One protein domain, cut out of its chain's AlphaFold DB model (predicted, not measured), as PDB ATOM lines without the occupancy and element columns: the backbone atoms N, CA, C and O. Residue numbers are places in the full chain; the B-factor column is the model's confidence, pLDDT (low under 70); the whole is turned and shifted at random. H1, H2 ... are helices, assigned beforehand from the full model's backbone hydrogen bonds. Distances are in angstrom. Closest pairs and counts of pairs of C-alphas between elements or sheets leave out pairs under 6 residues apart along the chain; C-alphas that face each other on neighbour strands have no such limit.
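What this domain is: This is residues 3 to 24 and 53 to 145 of the 148 residues of an uncharacterized protein of Spirochaetae bacterium HGW-Spirochaetae-10 (UniProt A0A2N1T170). What shape do these atoms make? A long, loose helical hairpin: H2 is one leg, H3 and then H4 make the returning leg, and at the end away from the turn H5 folds back and crosses H1, which also crosses H4. Residues 3 to 10 of H1 stick out. What is it made of? The 115 printed residues, all helix by class, hold five named helices in the order H1 to H5 and no named strand; the whole is loose, with a radius of gyration of the C-alphas of 19.0 A and spans of 62 by 34 by 22 A.

Where its parts are: Where does each helix run? H1 is residues 3 to 24, from C-alpha 3 at (-2.952, 105.593, 63.195), with a kink of 39 degrees near residue 18. H2 is residues 53 to 88, 52.1 A long, and H3 is residues 95 to 107. What follows? H4 is residues 110 to 126, 25.3 A long, and H5 is residues 129 to 143, ending at C-alpha 143 (4.022, 86.549, 64.230).

How they stand to each other: What does H1 touch? Its residues 12 to 20 touch H4 at a steep tilt of 52 degrees, closest at the C-alphas of Val 16 and Ile 117, 6.0 A. Its residues 11 to 18 touch H5, closest at the C-alphas of Thr 15 and Ile 139, 5.9 A. How does H2 stand? H2 and H3 form a hairpin, opposite ways at 6 degrees, a shallow tilt, closest at the C-alphas of Ile 84 and Val 98, 5.4 A. Residues 55 to 69 of H2 touch H4, closest at the C-alphas of Gln 55 and Gln 126, 6.7 A; H2 and H5 are apart. Are the backbones helical throughout? Every O i to N i+4 pair is within hydrogen-bond range in H2, H3, H4 and H5, but 10 of 18 in H1.

The domain as a whole: Is the printed part unbroken? Residues 25 to 52 are not printed, and C-alphas 24 and 53 are 34.4 A apart across the cut. Where is confidence low? Residues 3 to 24 and residue 108 have pLDDT under 70.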
ATOM      1  N   LYS A   3      -3.259 106.909  62.591       30.58
ATOM      2  CA  LYS A   3      -2.952 105.593  63.195       30.58
ATOM      3  C   LYS A   3      -3.519 104.375  62.438       30.58
ATOM      4  O   LYS A   3      -3.034 103.270  62.653       30.58
ATOM      5  N   SER A   4      -4.526 104.547  61.574       35.53
ATOM      6  CA  SER A   4      -5.169 103.430  60.850       35.53
ATOM      7  C   SER A   4      -4.345 102.959  59.644       35.53
ATOM      8  O   SER A   4      -4.236 101.761  59.392       35.53
ATOM      9  N   HIS A   5      -3.680 103.882  58.945       30.89
ATOM     10  CA  HIS A   5      -2.851 103.554  57.781       30.89
ATOM     11  C   HIS A   5      -1.507 102.919  58.174       30.89
ATOM     12  O   HIS A   5      -1.033 102.024  57.482       30.89
ATOM     13  N   ILE A   6      -0.958 103.283  59.342       33.81
ATOM     14  CA  ILE A   6       0.272 102.683  59.894       33.81
ATOM     15  C   ILE A   6       0.062 101.197  60.237       33.81
ATOM     16  O   ILE A   6       0.930 100.371  59.968       33.81
ATOM     17  N   LYS A   7      -1.120 100.823  60.750       31.33
ATOM     18  CA  LYS A   7      -1.461  99.419  61.045       31.33
ATOM     19  C   LYS A   7      -1.621  98.567  59.782       31.33
ATOM     20  O   LYS A   7      -1.250  97.401  59.792       31.33
ATOM     21  N   LYS A   8      -2.133  99.148  58.690       35.69
ATOM     22  CA  LYS A   8      -2.270  98.458  57.394       35.69
ATOM     23  C   LYS A   8      -0.912  98.228  56.717       35.69
ATOM     24  O   LYS A   8      -0.713  97.170  56.136       35.69
ATOM     25  N   ALA A   9       0.027  99.167  56.851       33.25
ATOM     26  CA  ALA A   9       1.385  99.034  56.317       33.25
ATOM     27  C   ALA A   9       2.255  98.037  57.115       33.25
ATOM     28  O   ALA A   9       2.990  97.252  56.524       33.25
ATOM     29  N   ALA A  10       2.125  98.008  58.447       38.72
ATOM     30  CA  ALA A  10       2.875  97.084  59.306       38.72
ATOM     31  C   ALA A  10       2.501  95.602  59.091       38.72
ATOM     32  O   ALA A  10       3.340  94.718  59.245       38.72
ATOM     33  N   LEU A  11       1.256  95.326  58.691       44.06
ATOM     34  CA  LEU A  11       0.741  93.963  58.529       44.06
ATOM     35  C   LEU A  11       1.135  93.321  57.182       44.06
ATOM     36  O   LEU A  11       1.321  92.109  57.108       44.06
ATOM     37  N   ILE A  12       1.335  94.141  56.141       46.38
ATOM     38  CA  ILE A  12       1.838  93.719  54.817       46.38
ATOM     39  C   ILE A  12       3.345  93.396  54.889       46.38
ATOM     40  O   ILE A  12       3.821  92.451  54.264       46.38
ATOM     41  N   ALA A  13       4.097  94.109  55.736       39.84
ATOM     42  CA  ALA A  13       5.518  93.842  55.973       39.84
ATOM     43  C   ALA A  13       5.780  92.522  56.740       39.84
ATOM     44  O   ALA A  13       6.836  91.906  56.577       39.84
ATOM     45  N   GLY A  14       4.820  92.053  57.547       36.69
ATOM     46  CA  GLY A  14       4.963  90.851  58.382       36.69
ATOM     47  C   GLY A  14       4.978  89.527  57.604       36.69
ATOM     48  O   GLY A  14       5.720  88.608  57.956       36.69
ATOM     49  N   THR A  15       4.221  89.427  56.505       42.56
ATOM     50  CA  THR A  15       4.185  88.229  55.633       42.56
ATOM     51  C   THR A  15       5.517  88.014  54.930       42.56
ATOM     52  O   THR A  15       6.003  86.892  54.790       42.56
ATOM     53  N   VAL A  16       6.125  89.121  54.524       46.69
ATOM     54  CA  VAL A  16       7.409  89.163  53.841       46.69
ATOM     55  C   VAL A  16       8.516  88.747  54.791       46.69
ATOM     56  O   VAL A  16       9.287  87.854  54.461       46.69
ATOM     57  N   PHE A  17       8.595  89.346  55.982       42.62
ATOM     58  CA  PHE A  17       9.742  89.145  56.869       42.62
ATOM     59  C   PHE A  17       9.855  87.719  57.421       42.62
ATOM     60  O   PHE A  17      10.968  87.250  57.642       42.62
ATOM     61  N   ILE A  18       8.754  86.977  57.576       47.78
ATOM     62  CA  ILE A  18       8.816  85.583  58.055       47.78
ATOM     63  C   ILE A  18       9.202  84.607  56.930       47.78
ATOM     64  O   ILE A  18       9.902  83.620  57.171       47.78
ATOM     65  N   LEU A  19       8.803  84.888  55.688       44.03
ATOM     66  CA  LEU A  19       9.142  84.056  54.530       44.03
ATOM     67  C   LEU A  19      10.548  84.371  53.979       44.03
ATOM     68  O   LEU A  19      11.274  83.464  53.570       44.03
ATOM     69  N   VAL A  20      10.976  85.631  54.081       45.22
ATOM     70  CA  VAL A  20      12.336  86.117  53.790       45.22
ATOM     71  C   VAL A  20      13.315  85.806  54.930       45.22
ATOM     72  O   VAL A  20      14.469  85.461  54.682       45.22
ATOM     73  N   GLY A  21      12.865  85.815  56.186       39.84
ATOM     74  CA  GLY A  21      13.689  85.506  57.361       39.84
ATOM     75  C   GLY A  21      14.212  84.066  57.396       39.84
ATOM     76  O   GLY A  21      15.313  83.821  57.886       39.84
ATOM     77  N   LEU A  22      13.505  83.108  56.783       41.75
ATOM     78  CA  LEU A  22      13.996  81.729  56.600       41.75
ATOM     79  C   LEU A  22      15.144  81.613  55.582       41.75
ATOM     80  O   LEU A  22      15.837  80.589  55.524       41.75
ATOM     81  N   ILE A  23      15.372  82.663  54.793       45.12
ATOM     82  CA  ILE A  23      16.509  82.763  53.885       45.12
ATOM     83  C   ILE A  23      17.749  83.296  54.631       45.12
ATOM     84  O   ILE A  23      18.858  82.871  54.302       45.12
ATOM     85  N   ALA A  24      17.569  84.120  55.673       39.50
ATOM     86  CA  ALA A  24      18.648  84.761  56.433       39.50
ATOM     87  C   ALA A  24      19.036  84.043  57.751       39.50
ATOM     88  O   ALA A  24      20.214  84.014  58.095       39.50
ATOM     89  N   ALA A  53     -11.119  82.307  39.119       96.81
ATOM     90  CA  ALA A  53     -10.264  82.018  37.968       96.81
ATOM     91  C   ALA A  53      -9.185  83.091  37.711       96.81
ATOM     92  O   ALA A  53      -8.048  82.750  37.387       96.81
ATOM     93  N   GLU A  54      -9.514  84.373  37.879       95.12
ATOM     94  CA  GLU A  54      -8.577  85.482  37.650       95.12
ATOM     95  C   GLU A  54      -7.484  85.521  38.725       95.12
ATOM     96  O   GLU A  54      -6.294  85.600  38.413       95.12
ATOM     97  N   GLN A  55      -7.878  85.381  39.992       94.38
ATOM     98  CA  GLN A  55      -6.969  85.319  41.136       94.38
ATOM     99  C   GLN A  55      -6.030  84.110  41.040       94.38
ATOM    100  O   GLN A  55      -4.834  84.231  41.316       94.38
ATOM    101  N   GLN A  56      -6.554  82.952  40.626       96.81
ATOM    102  CA  GLN A  56      -5.769  81.734  40.439       96.81
ATOM    103  C   GLN A  56      -4.744  81.900  39.312       96.81
ATOM    104  O   GLN A  56      -3.568  81.590  39.502       96.81
ATOM    105  N   ALA A  57      -5.151  82.463  38.171       96.62
ATOM    106  CA  ALA A  57      -4.244  82.722  37.055       96.62
ATOM    107  C   ALA A  57      -3.111  83.687  37.445       96.62
ATOM    108  O   ALA A  57      -1.946  83.463  37.096       96.62
ATOM    109  N   TYR A  58      -3.427  84.741  38.206       94.19
ATOM    110  CA  TYR A  58      -2.408  85.643  38.736       94.19
ATOM    111  C   TYR A  58      -1.453  84.913  39.686       94.19
ATOM    112  O   TYR A  58      -0.230  85.047  39.565       94.19
ATOM    113  N   TYR A  59      -1.995  84.120  40.615       95.00
ATOM    114  CA  TYR A  59      -1.196  83.346  41.557       95.00
ATOM    115  C   TYR A  59      -0.227  82.399  40.845       95.00
ATOM    116  O   TYR A  59       0.958  82.376  41.180       95.00
ATOM    117  N   ASP A  60      -0.694  81.662  39.838       96.31
ATOM    118  CA  ASP A  60       0.127  80.704  39.099       96.31
ATOM    119  C   ASP A  60       1.292  81.390  38.379       96.31
ATOM    120  O   ASP A  60       2.431  80.909  38.440       96.31
ATOM    121  N   ARG A  61       1.040  82.561  37.773       95.88
ATOM    122  CA  ARG A  61       2.089  83.394  37.168       95.88
ATOM    123  C   ARG A  61       3.100  83.846  38.218       95.88
ATOM    124  O   ARG A  61       4.296  83.594  38.074       95.88
ATOM    125  N   MET A  62       2.622  84.462  39.301       94.19
ATOM    126  CA  MET A  62       3.465  84.944  40.396       94.19
ATOM    127  C   MET A  62       4.331  83.814  40.972       94.19
ATOM    128  O   MET A  62       5.537  83.983  41.164       94.19
ATOM    129  N   ARG A  63       3.738  82.643  41.217       93.50
ATOM    130  CA  ARG A  63       4.411  81.454  41.745       93.50
ATOM    131  C   ARG A  63       5.489  80.940  40.792       93.50
ATOM    132  O   ARG A  63       6.581  80.587  41.244       93.50
ATOM    133  N   ALA A  64       5.204  80.879  39.491       94.19
ATOM    134  CA  ALA A  64       6.177  80.456  38.486       94.19
ATOM    135  C   ALA A  64       7.385  81.401  38.447       94.19
ATOM    136  O   ALA A  64       8.532  80.948  38.463       94.19
ATOM    137  N   GLU A  65       7.140  82.711  38.483       91.75
ATOM    138  CA  GLU A  65       8.207  83.708  38.520       91.75
ATOM    139  C   GLU A  65       9.024  83.644  39.823       91.75
ATOM    140  O   GLU A  65      10.252  83.730  39.793       91.75
ATOM    141  N   MET A  66       8.367  83.440  40.970       90.31
ATOM    142  CA  MET A  66       9.033  83.214  42.257       90.31
ATOM    143  C   MET A  66       9.934  81.980  42.225       90.31
ATOM    144  O   MET A  66      11.059  82.019  42.721       90.31
ATOM    145  N   LYS A  67       9.465  80.885  41.620       89.94
ATOM    146  CA  LYS A  67      10.261  79.667  41.453       89.94
ATOM    147  C   LYS A  67      11.506  79.919  40.606       89.94
ATOM    148  O   LYS A  67      12.585  79.467  40.981       89.94
ATOM    149  N   ALA A  68      11.371  80.649  39.501       90.69
ATOM    150  CA  ALA A  68      12.502  81.000  38.649       90.69
ATOM    151  C   ALA A  68      13.546  81.838  39.408       90.69
ATOM    152  O   ALA A  68      14.735  81.518  39.364       90.69
ATOM    153  N   ASP A  69      13.103  82.843  40.171       87.56
ATOM    154  CA  ASP A  69      13.991  83.665  41.000       87.56
ATOM    155  C   ASP A  69      14.708  82.818  42.074       87.56
ATOM    156  O   ASP A  69      15.908  82.977  42.303       87.56
ATOM    157  N   LEU A  70      14.009  81.870  42.710       84.56
ATOM    158  CA  LEU A  70      14.592  80.972  43.714       84.56
ATOM    159  C   LEU A  70      15.627  80.002  43.125       84.56
ATOM    160  O   LEU A  70      16.667  79.771  43.746       84.56
ATOM    161  N   GLU A  71      15.386  79.450  41.934       86.75
ATOM    162  CA  GLU A  71      16.371  78.597  41.259       86.75
ATOM    163  C   GLU A  71      17.599  79.397  40.806       86.75
ATOM    164  O   GLU A  71      18.729  78.917  40.946       86.75
ATOM    165  N   ALA A  72      17.415  80.641  40.350       85.81
ATOM    166  CA  ALA A  72      18.525  81.542  40.040       85.81
ATOM    167  C   ALA A  72      19.382  81.823  41.289       85.81
ATOM    168  O   ALA A  72      20.600  81.633  41.259       85.81
ATOM    169  N   LEU A  73      18.743  82.151  42.418       82.31
ATOM    170  CA  LEU A  73      19.406  82.334  43.715       82.31
ATOM    171  C   LEU A  73      20.182  81.092  44.158       82.31
ATOM    172  O   LEU A  73      21.296  81.176  44.675       82.31
ATOM    173  N   LYS A  74      19.594  79.911  43.978       82.88
ATOM    174  CA  LYS A  74      20.226  78.637  44.324       82.88
ATOM    175  C   LYS A  74      21.455  78.368  43.461       82.88
ATOM    176  O   LYS A  74      22.475  77.934  44.000       82.88
ATOM    177  N   LYS A  75      21.383  78.631  42.153       85.88
ATOM    178  CA  LYS A  75      22.529  78.522  41.240       85.88
ATOM    179  C   LYS A  75      23.654  79.465  41.669       85.88
ATOM    180  O   LYS A  75      24.779  79.016  41.869       85.88
ATOM    181  N   GLU A  76      23.333  80.725  41.928       84.19
ATOM    182  CA  GLU A  76      24.301  81.740  42.347       84.19
ATOM    183  C   GLU A  76      24.984  81.400  43.685       84.19
ATOM    184  O   GLU A  76      26.202  81.542  43.842       84.19
ATOM    185  N   ARG A  77      24.224  80.875  44.655       83.25
ATOM    186  CA  ARG A  77      24.779  80.389  45.927       83.25
ATOM    187  C   ARG A  77      25.732  79.224  45.730       83.25
ATOM    188  O   ARG A  77      26.769  79.183  46.388       83.25
ATOM    189  N   LYS A  78      25.399  78.283  44.841       87.00
ATOM    190  CA  LYS A  78      26.290  77.165  44.498       87.00
ATOM    191  C   LYS A  78      27.578  77.662  43.850       87.00
ATOM    192  O   LYS A  78      28.645  77.181  44.213       87.00
ATOM    193  N   GLU A  79      27.495  78.635  42.947       89.50
ATOM    194  CA  GLU A  79      28.669  79.242  42.310       89.50
ATOM    195  C   GLU A  79      29.560  79.954  43.333       89.50
ATOM    196  O   GLU A  79      30.765  79.707  43.381       89.50
ATOM    197  N   THR A  80      28.972  80.772  44.209       87.25
ATOM    198  CA  THR A  80      29.701  81.455  45.291       87.25
ATOM    199  C   THR A  80      30.360  80.456  46.241       87.25
ATOM    200  O   THR A  80      31.544  80.581  46.554       87.25
ATOM    201  N   ALA A  81      29.629  79.416  46.657       87.00
ATOM    202  CA  ALA A  81      30.173  78.349  47.491       87.00
ATOM    203  C   ALA A  81      31.307  77.586  46.787       87.00
ATOM    204  O   ALA A  81      32.294  77.235  47.429       87.00
ATOM    205  N   GLY A  82      31.196  77.367  45.473       91.44
ATOM    206  CA  GLY A  82      32.244  76.770  44.648       91.44
ATOM    207  C   GLY A  82      33.524  77.606  44.633       91.44
ATOM    208  O   GLY A  82      34.595  77.064  44.895       91.44
ATOM    209  N   LYS A  83      33.414  78.926  44.416       90.12
ATOM    210  CA  LYS A  83      34.553  79.865  44.468       90.12
ATOM    211  C   LYS A  83      35.238  79.855  45.834       90.12
ATOM    212  O   LYS A  83      36.456  79.744  45.911       90.12
ATOM    213  N   ILE A  84      34.450  79.913  46.911       89.25
ATOM    214  CA  ILE A  84      34.965  79.848  48.286       89.25
ATOM    215  C   ILE A  84      35.681  78.516  48.530       89.25
ATOM    216  O   ILE A  84      36.801  78.509  49.032       89.25
ATOM    217  N   LYS A  85      35.066  77.389  48.152       91.12
ATOM    218  CA  LYS A  85      35.660  76.061  48.335       91.12
ATOM    219  C   LYS A  85      36.968  75.911  47.557       91.12
ATOM    220  O   LYS A  85      37.909  75.336  48.093       91.12
ATOM    221  N   ALA A  86      37.025  76.417  46.326       95.12
ATOM    222  CA  ALA A  86      38.227  76.376  45.499       95.12
ATOM    223  C   ALA A  86      39.382  77.158  46.144       95.12
ATOM    224  O   ALA A  86      40.471  76.614  46.283       95.12
ATOM    225  N   GLU A  87      39.124  78.384  46.612       93.50
ATOM    226  CA  GLU A  87      40.136  79.217  47.277       93.50
ATOM    227  C   GLU A  87      40.617  78.596  48.598       93.50
ATOM    228  O   GLU A  87      41.812  78.546  48.864       93.50
ATOM    229  N   LEU A  88      39.702  78.041  49.401       91.75
ATOM    230  CA  LEU A  88      40.052  77.348  50.647       91.75
ATOM    231  C   LEU A  88      40.837  76.047  50.429       91.75
ATOM    232  O   LEU A  88      41.513  75.592  51.345       91.75
ATOM    233  N   SER A  89      40.736  75.441  49.243       95.69
ATOM    234  CA  SER A  89      41.460  74.210  48.894       95.69
ATOM    235  C   SER A  89      42.819  74.485  48.239       95.69
ATOM    236  O   SER A  89      43.530  73.540  47.901       95.69
ATOM    237  N   ALA A  90      43.180  75.754  48.015       94.81
ATOM    238  CA  ALA A  90      44.472  76.126  47.458       94.81
ATOM    239  C   ALA A  90      45.607  75.878  48.468       94.81
ATOM    240  O   ALA A  90      45.398  75.916  49.678       94.81
ATOM    241  N   ALA A  91      46.833  75.677  47.973       93.69
ATOM    242  CA  ALA A  91      48.008  75.446  48.823       93.69
ATOM    243  C   ALA A  91      48.300  76.614  49.791       93.69
ATOM    244  O   ALA A  91      48.830  76.397  50.877       93.69
ATOM    245  N   ALA A  92      47.934  77.840  49.406       94.88
ATOM    246  CA  ALA A  92      47.985  79.033  50.245       94.88
ATOM    247  C   ALA A  92      46.690  79.850  50.048       94.88
ATOM    248  O   ALA A  92      46.631  80.671  49.132       94.88
ATOM    249  N   PRO A  93      45.639  79.606  50.853       92.75
ATOM    250  CA  PRO A  93      44.350  80.281  50.699       92.75
ATOM    251  C   PRO A  93      44.419  81.795  50.942       92.75
ATOM    252  O   PRO A  93      44.956  82.246  51.958       92.75
ATOM    253  N   ASP A  94      43.798  82.591  50.068       96.06
ATOM    254  CA  ASP A  94      43.621  84.029  50.274       96.06
ATOM    255  C   ASP A  94      42.280  84.334  50.962       96.06
ATOM    256  O   ASP A  94      41.206  84.419  50.352       96.06
ATOM    257  N   MET A  95      42.344  84.579  52.271       93.25
ATOM    258  CA  MET A  95      41.162  84.902  53.072       93.25
ATOM    259  C   MET A  95      40.496  86.230  52.680       93.25
ATOM    260  O   MET A  95      39.296  86.403  52.923       93.25
ATOM    261  N   LYS A  96      41.215  87.164  52.034       94.81
ATOM    262  CA  LYS A  96      40.600  88.393  51.508       94.81
ATOM    263  C   LYS A  96      39.696  88.072  50.321       94.81
ATOM    264  O   LYS A  96      38.593  88.616  50.256       94.81
ATOM    265  N   LYS A  97      40.100  87.150  49.438       93.12
ATOM    266  CA  LYS A  97      39.252  86.674  48.327       93.12
ATOM    267  C   LYS A  97      38.029  85.917  48.823       93.12
ATOM    268  O   LYS A  97      36.926  86.200  48.368       93.12
ATOM    269  N   VAL A  98      38.191  85.032  49.810       91.31
ATOM    270  CA  VAL A  98      37.055  84.337  50.446       91.31
ATOM    271  C   VAL A  98      36.038  85.343  50.995       91.31
ATOM    272  O   VAL A  98      34.841  85.231  50.722       91.31
ATOM    273  N   SER A  99      36.509  86.363  51.722       88.75
ATOM    274  CA  SER A  99      35.644  87.430  52.237       88.75
ATOM    275  C   SER A  99      34.958  88.213  51.114       88.75
ATOM    276  O   SER A  99      33.768  88.513  51.220       88.75
ATOM    277  N   ALA A 100      35.674  88.519  50.029       91.19
ATOM    278  CA  ALA A 100      35.116  89.216  48.874       91.19
ATOM    279  C   ALA A 100      33.998  88.405  48.197       91.19
ATOM    280  O   ALA A 100      32.918  88.950  47.980       91.19
ATOM    281  N   PHE A 101      34.200  87.104  47.956       88.75
ATOM    282  CA  PHE A 101      33.170  86.225  47.383       88.75
ATOM    283  C   PHE A 101      31.924  86.141  48.268       88.75
ATOM    284  O   PHE A 101      30.801  86.213  47.769       88.75
ATOM    285  N   ALA A 102      32.102  86.040  49.589       83.12
ATOM    286  CA  ALA A 102      30.981  86.026  50.523       83.12
ATOM    287  C   ALA A 102      30.188  87.345  50.487       83.12
ATOM    288  O   ALA A 102      28.957  87.330  50.444       83.12
ATOM    289  N   LYS A 103      30.881  88.492  50.467       83.69
ATOM    290  CA  LYS A 103      30.250  89.819  50.380       83.69
ATOM    291  C   LYS A 103      29.512  90.022  49.060       83.69
ATOM    292  O   LYS A 103      28.383  90.505  49.082       83.69
ATOM    293  N   GLU A 104      30.111  89.612  47.945       84.19
ATOM    294  CA  GLU A 104      29.494  89.675  46.616       84.19
ATOM    295  C   GLU A 104      28.167  88.901  46.588       84.19
ATOM    296  O   GLU A 104      27.157  89.430  46.126       84.19
ATOM    297  N   GLY A 105      28.148  87.685  47.148       76.31
ATOM    298  CA  GLY A 105      26.928  86.886  47.254       76.31
ATOM    299  C   GLY A 105      25.848  87.548  48.117       76.31
ATOM    300  O   GLY A 105      24.671  87.501  47.782       76.31
ATOM    301  N   MET A 106      26.220  88.223  49.210       72.19
ATOM    302  CA  MET A 106      25.243  88.921  50.062       72.19
ATOM    303  C   MET A 106      24.642  90.168  49.394       72.19
ATOM    304  O   MET A 106      23.460  90.455  49.576       72.19
ATOM    305  N   GLN A 107      25.432  90.913  48.619       75.88
ATOM    306  CA  GLN A 107      25.020  92.203  48.049       75.88
ATOM    307  C   GLN A 107      24.033  92.090  46.879       75.88
ATOM    308  O   GLN A 107      23.359  93.066  46.556       75.88
ATOM    309  N   LYS A 108      23.909  90.920  46.246       68.81
ATOM    310  CA  LYS A 108      23.083  90.737  45.040       68.81
ATOM    311  C   LYS A 108      21.598  90.491  45.310       68.81
ATOM    312  O   LYS A 108      20.786  90.522  44.390       68.81
ATOM    313  N   HIS A 109      21.217  90.263  46.561       70.69
ATOM    314  CA  HIS A 109      19.879  89.788  46.913       70.69
ATOM    315  C   HIS A 109      18.842  90.820  47.417       70.69
ATOM    316  O   HIS A 109      17.664  90.461  47.390       70.69
ATOM    317  N   PRO A 110      19.165  92.072  47.819       70.12
ATOM    318  CA  PRO A 110      18.158  93.024  48.315       70.12
ATOM    319  C   PRO A 110      17.001  93.282  47.338       70.12
ATOM    320  O   PRO A 110      15.837  93.182  47.715       70.12
ATOM    321  N   LYS A 111      17.313  93.485  46.052       74.75
ATOM    322  CA  LYS A 111      16.310  93.757  45.006       74.75
ATOM    323  C   LYS A 111      15.358  92.588  44.755       74.75
ATOM    324  O   LYS A 111      14.210  92.786  44.370       74.75
ATOM    325  N   LEU A 112      15.828  91.353  44.950       77.19
ATOM    326  CA  LEU A 112      14.977  90.172  44.799       77.19
ATOM    327  C   LEU A 112      13.960  90.084  45.927       77.19
ATOM    328  O   LEU A 112      12.833  89.670  45.677       77.19
ATOM    329  N   PHE A 113      14.339  90.488  47.140       76.31
ATOM    330  CA  PHE A 113      13.401  90.556  48.249       76.31
ATOM    331  C   PHE A 113      12.323  91.597  47.994       76.31
ATOM    332  O   PHE A 113      11.159  91.218  48.014       76.31
ATOM    333  N   GLU A 114      12.694  92.835  47.658       81.75
ATOM    334  CA  GLU A 114      11.755  93.908  47.280       81.75
ATOM    335  C   GLU A 114      10.750  93.431  46.223       81.75
ATOM    336  O   GLU A 114       9.543  93.464  46.437       81.75
ATOM    337  N   LYS A 115      11.243  92.818  45.144       85.62
ATOM    338  CA  LYS A 115      10.399  92.243  44.090       85.62
ATOM    339  C   LYS A 115       9.385  91.209  44.604       85.62
ATOM    340  O   LYS A 115       8.261  91.153  44.110       85.62
ATOM    341  N   GLN A 116       9.759  90.362  45.571       83.56
ATOM    342  CA  GLN A 116       8.814  89.399  46.152       83.56
ATOM    343  C   GLN A 116       7.778  90.065  47.066       83.56
ATOM    344  O   GLN A 116       6.642  89.596  47.112       83.56
ATOM    345  N   ILE A 117       8.144  91.142  47.772       83.88
ATOM    346  CA  ILE A 117       7.212  91.963  48.569       83.88
ATOM    347  C   ILE A 117       6.116  92.507  47.674       83.88
ATOM    348  O   ILE A 117       4.933  92.334  47.974       83.88
ATOM    349  N   ASP A 118       6.518  93.131  46.573       87.31
ATOM    350  CA  ASP A 118       5.604  93.810  45.664       87.31
ATOM    351  C   ASP A 118       4.602  92.819  45.073       87.31
ATOM    352  O   ASP A 118       3.395  93.029  45.160       87.31
ATOM    353  N   ARG A 119       5.084  91.662  44.604       88.31
ATOM    354  CA  ARG A 119       4.238  90.579  44.080       88.31
ATOM    355  C   ARG A 119       3.207  90.072  45.080       88.31
ATOM    356  O   ARG A 119       2.046  89.893  44.720       88.31
ATOM    357  N   LEU A 120       3.627  89.820  46.321       87.94
ATOM    358  CA  LEU A 120       2.727  89.348  47.377       87.94
ATOM    359  C   LEU A 120       1.707  90.424  47.762       87.94
ATOM    360  O   LEU A 120       0.553  90.102  48.042       87.94
ATOM    361  N   THR A 121       2.122  91.690  47.752       88.06
ATOM    362  CA  THR A 121       1.248  92.837  48.020       88.06
ATOM    363  C   THR A 121       0.203  92.996  46.920       88.06
ATOM    364  O   THR A 121      -0.977  93.186  47.215       88.06
ATOM    365  N   GLU A 122       0.613  92.861  45.660       90.75
ATOM    366  CA  GLU A 122      -0.277  92.893  44.501       90.75
ATOM    367  C   GLU A 122      -1.222  91.684  44.472       90.75
ATOM    368  O   GLU A 122      -2.409  91.845  44.213       90.75
ATOM    369  N   PHE A 123      -0.758  90.483  44.833       91.25
ATOM    370  CA  PHE A 123      -1.652  89.332  44.995       91.25
ATOM    371  C   PHE A 123      -2.724  89.605  46.056       91.25
ATOM    372  O   PHE A 123      -3.913  89.396  45.826       91.25
ATOM    373  N   TYR A 124      -2.311  90.110  47.219       90.44
ATOM    374  CA  TYR A 124      -3.213  90.402  48.325       90.44
ATOM    375  C   TYR A 124      -4.252  91.481  47.979       90.44
ATOM    376  O   TYR A 124      -5.387  91.409  48.457       90.44
ATOM    377  N   SER A 125      -3.909  92.465  47.140       92.06
ATOM    378  CA  SER A 125      -4.855  93.509  46.723       92.06
ATOM    379  C   SER A 125      -5.962  92.991  45.796       92.06
ATOM    380  O   SER A 125      -7.034  93.590  45.765       92.06
ATOM    381  N   GLN A 126      -5.741  91.866  45.107       92.31
ATOM    382  CA  GLN A 126      -6.739  91.203  44.255       92.31
ATOM    383  C   GLN A 126      -7.691  90.286  45.033       92.31
ATOM    384  O   GLN A 126      -8.710  89.841  44.501       92.31
ATOM    385  N   LEU A 127      -7.370  89.975  46.289       92.94
ATOM    386  CA  LEU A 127      -8.217  89.159  47.150       92.94
ATOM    387  C   LEU A 127      -9.441  89.947  47.627       92.94
ATOM    388  O   LEU A 127      -9.365  91.146  47.900       92.94
ATOM    389  N   ASN A 128     -10.564  89.250  47.795       93.50
ATOM    390  CA  ASN A 128     -11.759  89.828  48.402       93.50
ATOM    391  C   ASN A 128     -11.582  90.014  49.926       93.50
ATOM    392  O   ASN A 128     -10.591  89.590  50.525       93.50
ATOM    393  N   ALA A 129     -12.549  90.660  50.583       94.75
ATOM    394  CA  ALA A 129     -12.441  90.997  52.004       94.75
ATOM    395  C   ALA A 129     -12.290  89.772  52.931       94.75
ATOM    396  O   ALA A 129     -11.567  89.850  53.931       94.75
ATOM    397  N   GLU A 130     -12.952  88.660  52.602       94.06
ATOM    398  CA  GLU A 130     -12.914  87.415  53.377       94.06
ATOM    399  C   GLU A 130     -11.562  86.715  53.212       94.06
ATOM    400  O   GLU A 130     -10.880  86.438  54.200       94.06
ATOM    401  N   GLN A 131     -11.107  86.562  51.969       92.62
ATOM    402  CA  GLN A 131      -9.792  86.017  51.627       92.62
ATOM    403  C   GLN A 131      -8.660  86.828  52.273       92.62
ATOM    404  O   GLN A 131      -7.748  86.276  52.892       92.62
ATOM    405  N   GLN A 132      -8.733  88.163  52.203       91.81
ATOM    406  CA  GLN A 132      -7.764  89.034  52.865       91.81
ATOM    407  C   GLN A 132      -7.754  88.821  54.379       91.81
ATOM    408  O   GLN A 132      -6.679  88.766  54.976       91.81
ATOM    409  N   LYS A 133      -8.924  88.699  55.019       92.19
ATOM    410  CA  LYS A 133      -9.015  88.418  56.460       92.19
ATOM    411  C   LYS A 133      -8.304  87.110  56.806       92.19
ATOM    412  O   LYS A 133      -7.495  87.100  57.729       92.19
ATOM    413  N   GLU A 134      -8.523  86.059  56.027       89.25
ATOM    414  CA  GLU A 134      -7.898  84.757  56.254       89.25
ATOM    415  C   GLU A 134      -6.368  84.785  56.078       89.25
ATOM    416  O   GLU A 134      -5.634  84.060  56.760       89.25
ATOM    417  N   VAL A 135      -5.855  85.611  55.159       87.62
ATOM    418  CA  VAL A 135      -4.410  85.852  55.016       87.62
ATOM    419  C   VAL A 135      -3.862  86.604  56.231       87.62
ATOM    420  O   VAL A 135      -2.834  86.198  56.775       87.62
ATOM    421  N   ARG A 136      -4.555  87.651  56.699       87.44
ATOM    422  CA  ARG A 136      -4.155  88.425  57.889       87.44
ATOM    423  C   ARG A 136      -4.082  87.555  59.141       87.44
ATOM    424  O   ARG A 136      -3.056  87.548  59.809       87.44
ATOM    425  N   GLU A 137      -5.105  86.748  59.403       87.56
ATOM    426  CA  GLU A 137      -5.133  85.849  60.565       87.56
ATOM    427  C   GLU A 137      -4.000  84.813  60.529       87.56
ATOM    428  O   GLU A 137      -3.396  84.488  61.555       87.56
ATOM    429  N   PHE A 138      -3.665  84.307  59.338       82.94
ATOM    430  CA  PHE A 138      -2.514  83.425  59.167       82.94
ATOM    431  C   PHE A 138      -1.191  84.127  59.511       82.94
ATOM    432  O   PHE A 138      -0.336  83.518  60.160       82.94
ATOM    433  N   ILE A 139      -1.023  85.386  59.092       79.69
ATOM    434  CA  ILE A 139       0.158  86.204  59.403       79.69
ATOM    435  C   ILE A 139       0.249  86.454  60.908       79.69
ATOM    436  O   ILE A 139       1.284  86.163  61.504       79.69
ATOM    437  N   ASP A 140      -0.841  86.905  61.528       80.75
ATOM    438  CA  ASP A 140      -0.893  87.218  62.958       80.75
ATOM    439  C   ASP A 140      -0.530  85.990  63.803       80.75
ATOM    440  O   ASP A 140       0.343  86.054  64.669       80.75
ATOM    441  N   LYS A 141      -1.094  84.820  63.472       81.62
ATOM    442  CA  LYS A 141      -0.775  83.542  64.134       81.62
ATOM    443  C   LYS A 141       0.690  83.124  63.979       81.62
ATOM    444  O   LYS A 141       1.206  82.341  64.779       81.62
ATOM    445  N   ARG A 142       1.359  83.545  62.903       76.25
ATOM    446  CA  ARG A 142       2.782  83.258  62.682       76.25
ATOM    447  C   ARG A 142       3.668  84.233  63.444       76.25
ATOM    448  O   ARG A 142       4.659  83.776  64.002       76.25
ATOM    449  N   LEU A 143       3.303  85.513  63.486       74.12
ATOM    450  CA  LEU A 143       4.022  86.549  64.230       74.12
ATOM    451  C   LEU A 143       3.957  86.308  65.738       74.12
ATOM    452  O   LEU A 143       4.992  86.352  66.390       74.12
ATOM    453  N   SER A 144       2.800  85.903  66.268       77.88
ATOM    454  CA  SER A 144       2.634  85.638  67.704       77.88
ATOM    455  C   SER A 144       3.545  84.527  68.248       77.88
ATOM    456  O   SER A 144       3.718  84.408  69.454       77.88
ATOM    457  N   ARG A 145       4.119  83.684  67.377       74.12
ATOM    458  CA  ARG A 145       5.095  82.645  67.756       74.12
ATOM    459  C   ARG A 145       6.507  83.186  67.987       74.12
ATOM    460  O   ARG A 145       7.349  82.424  68.441       74.12
TER     461      ARG A 145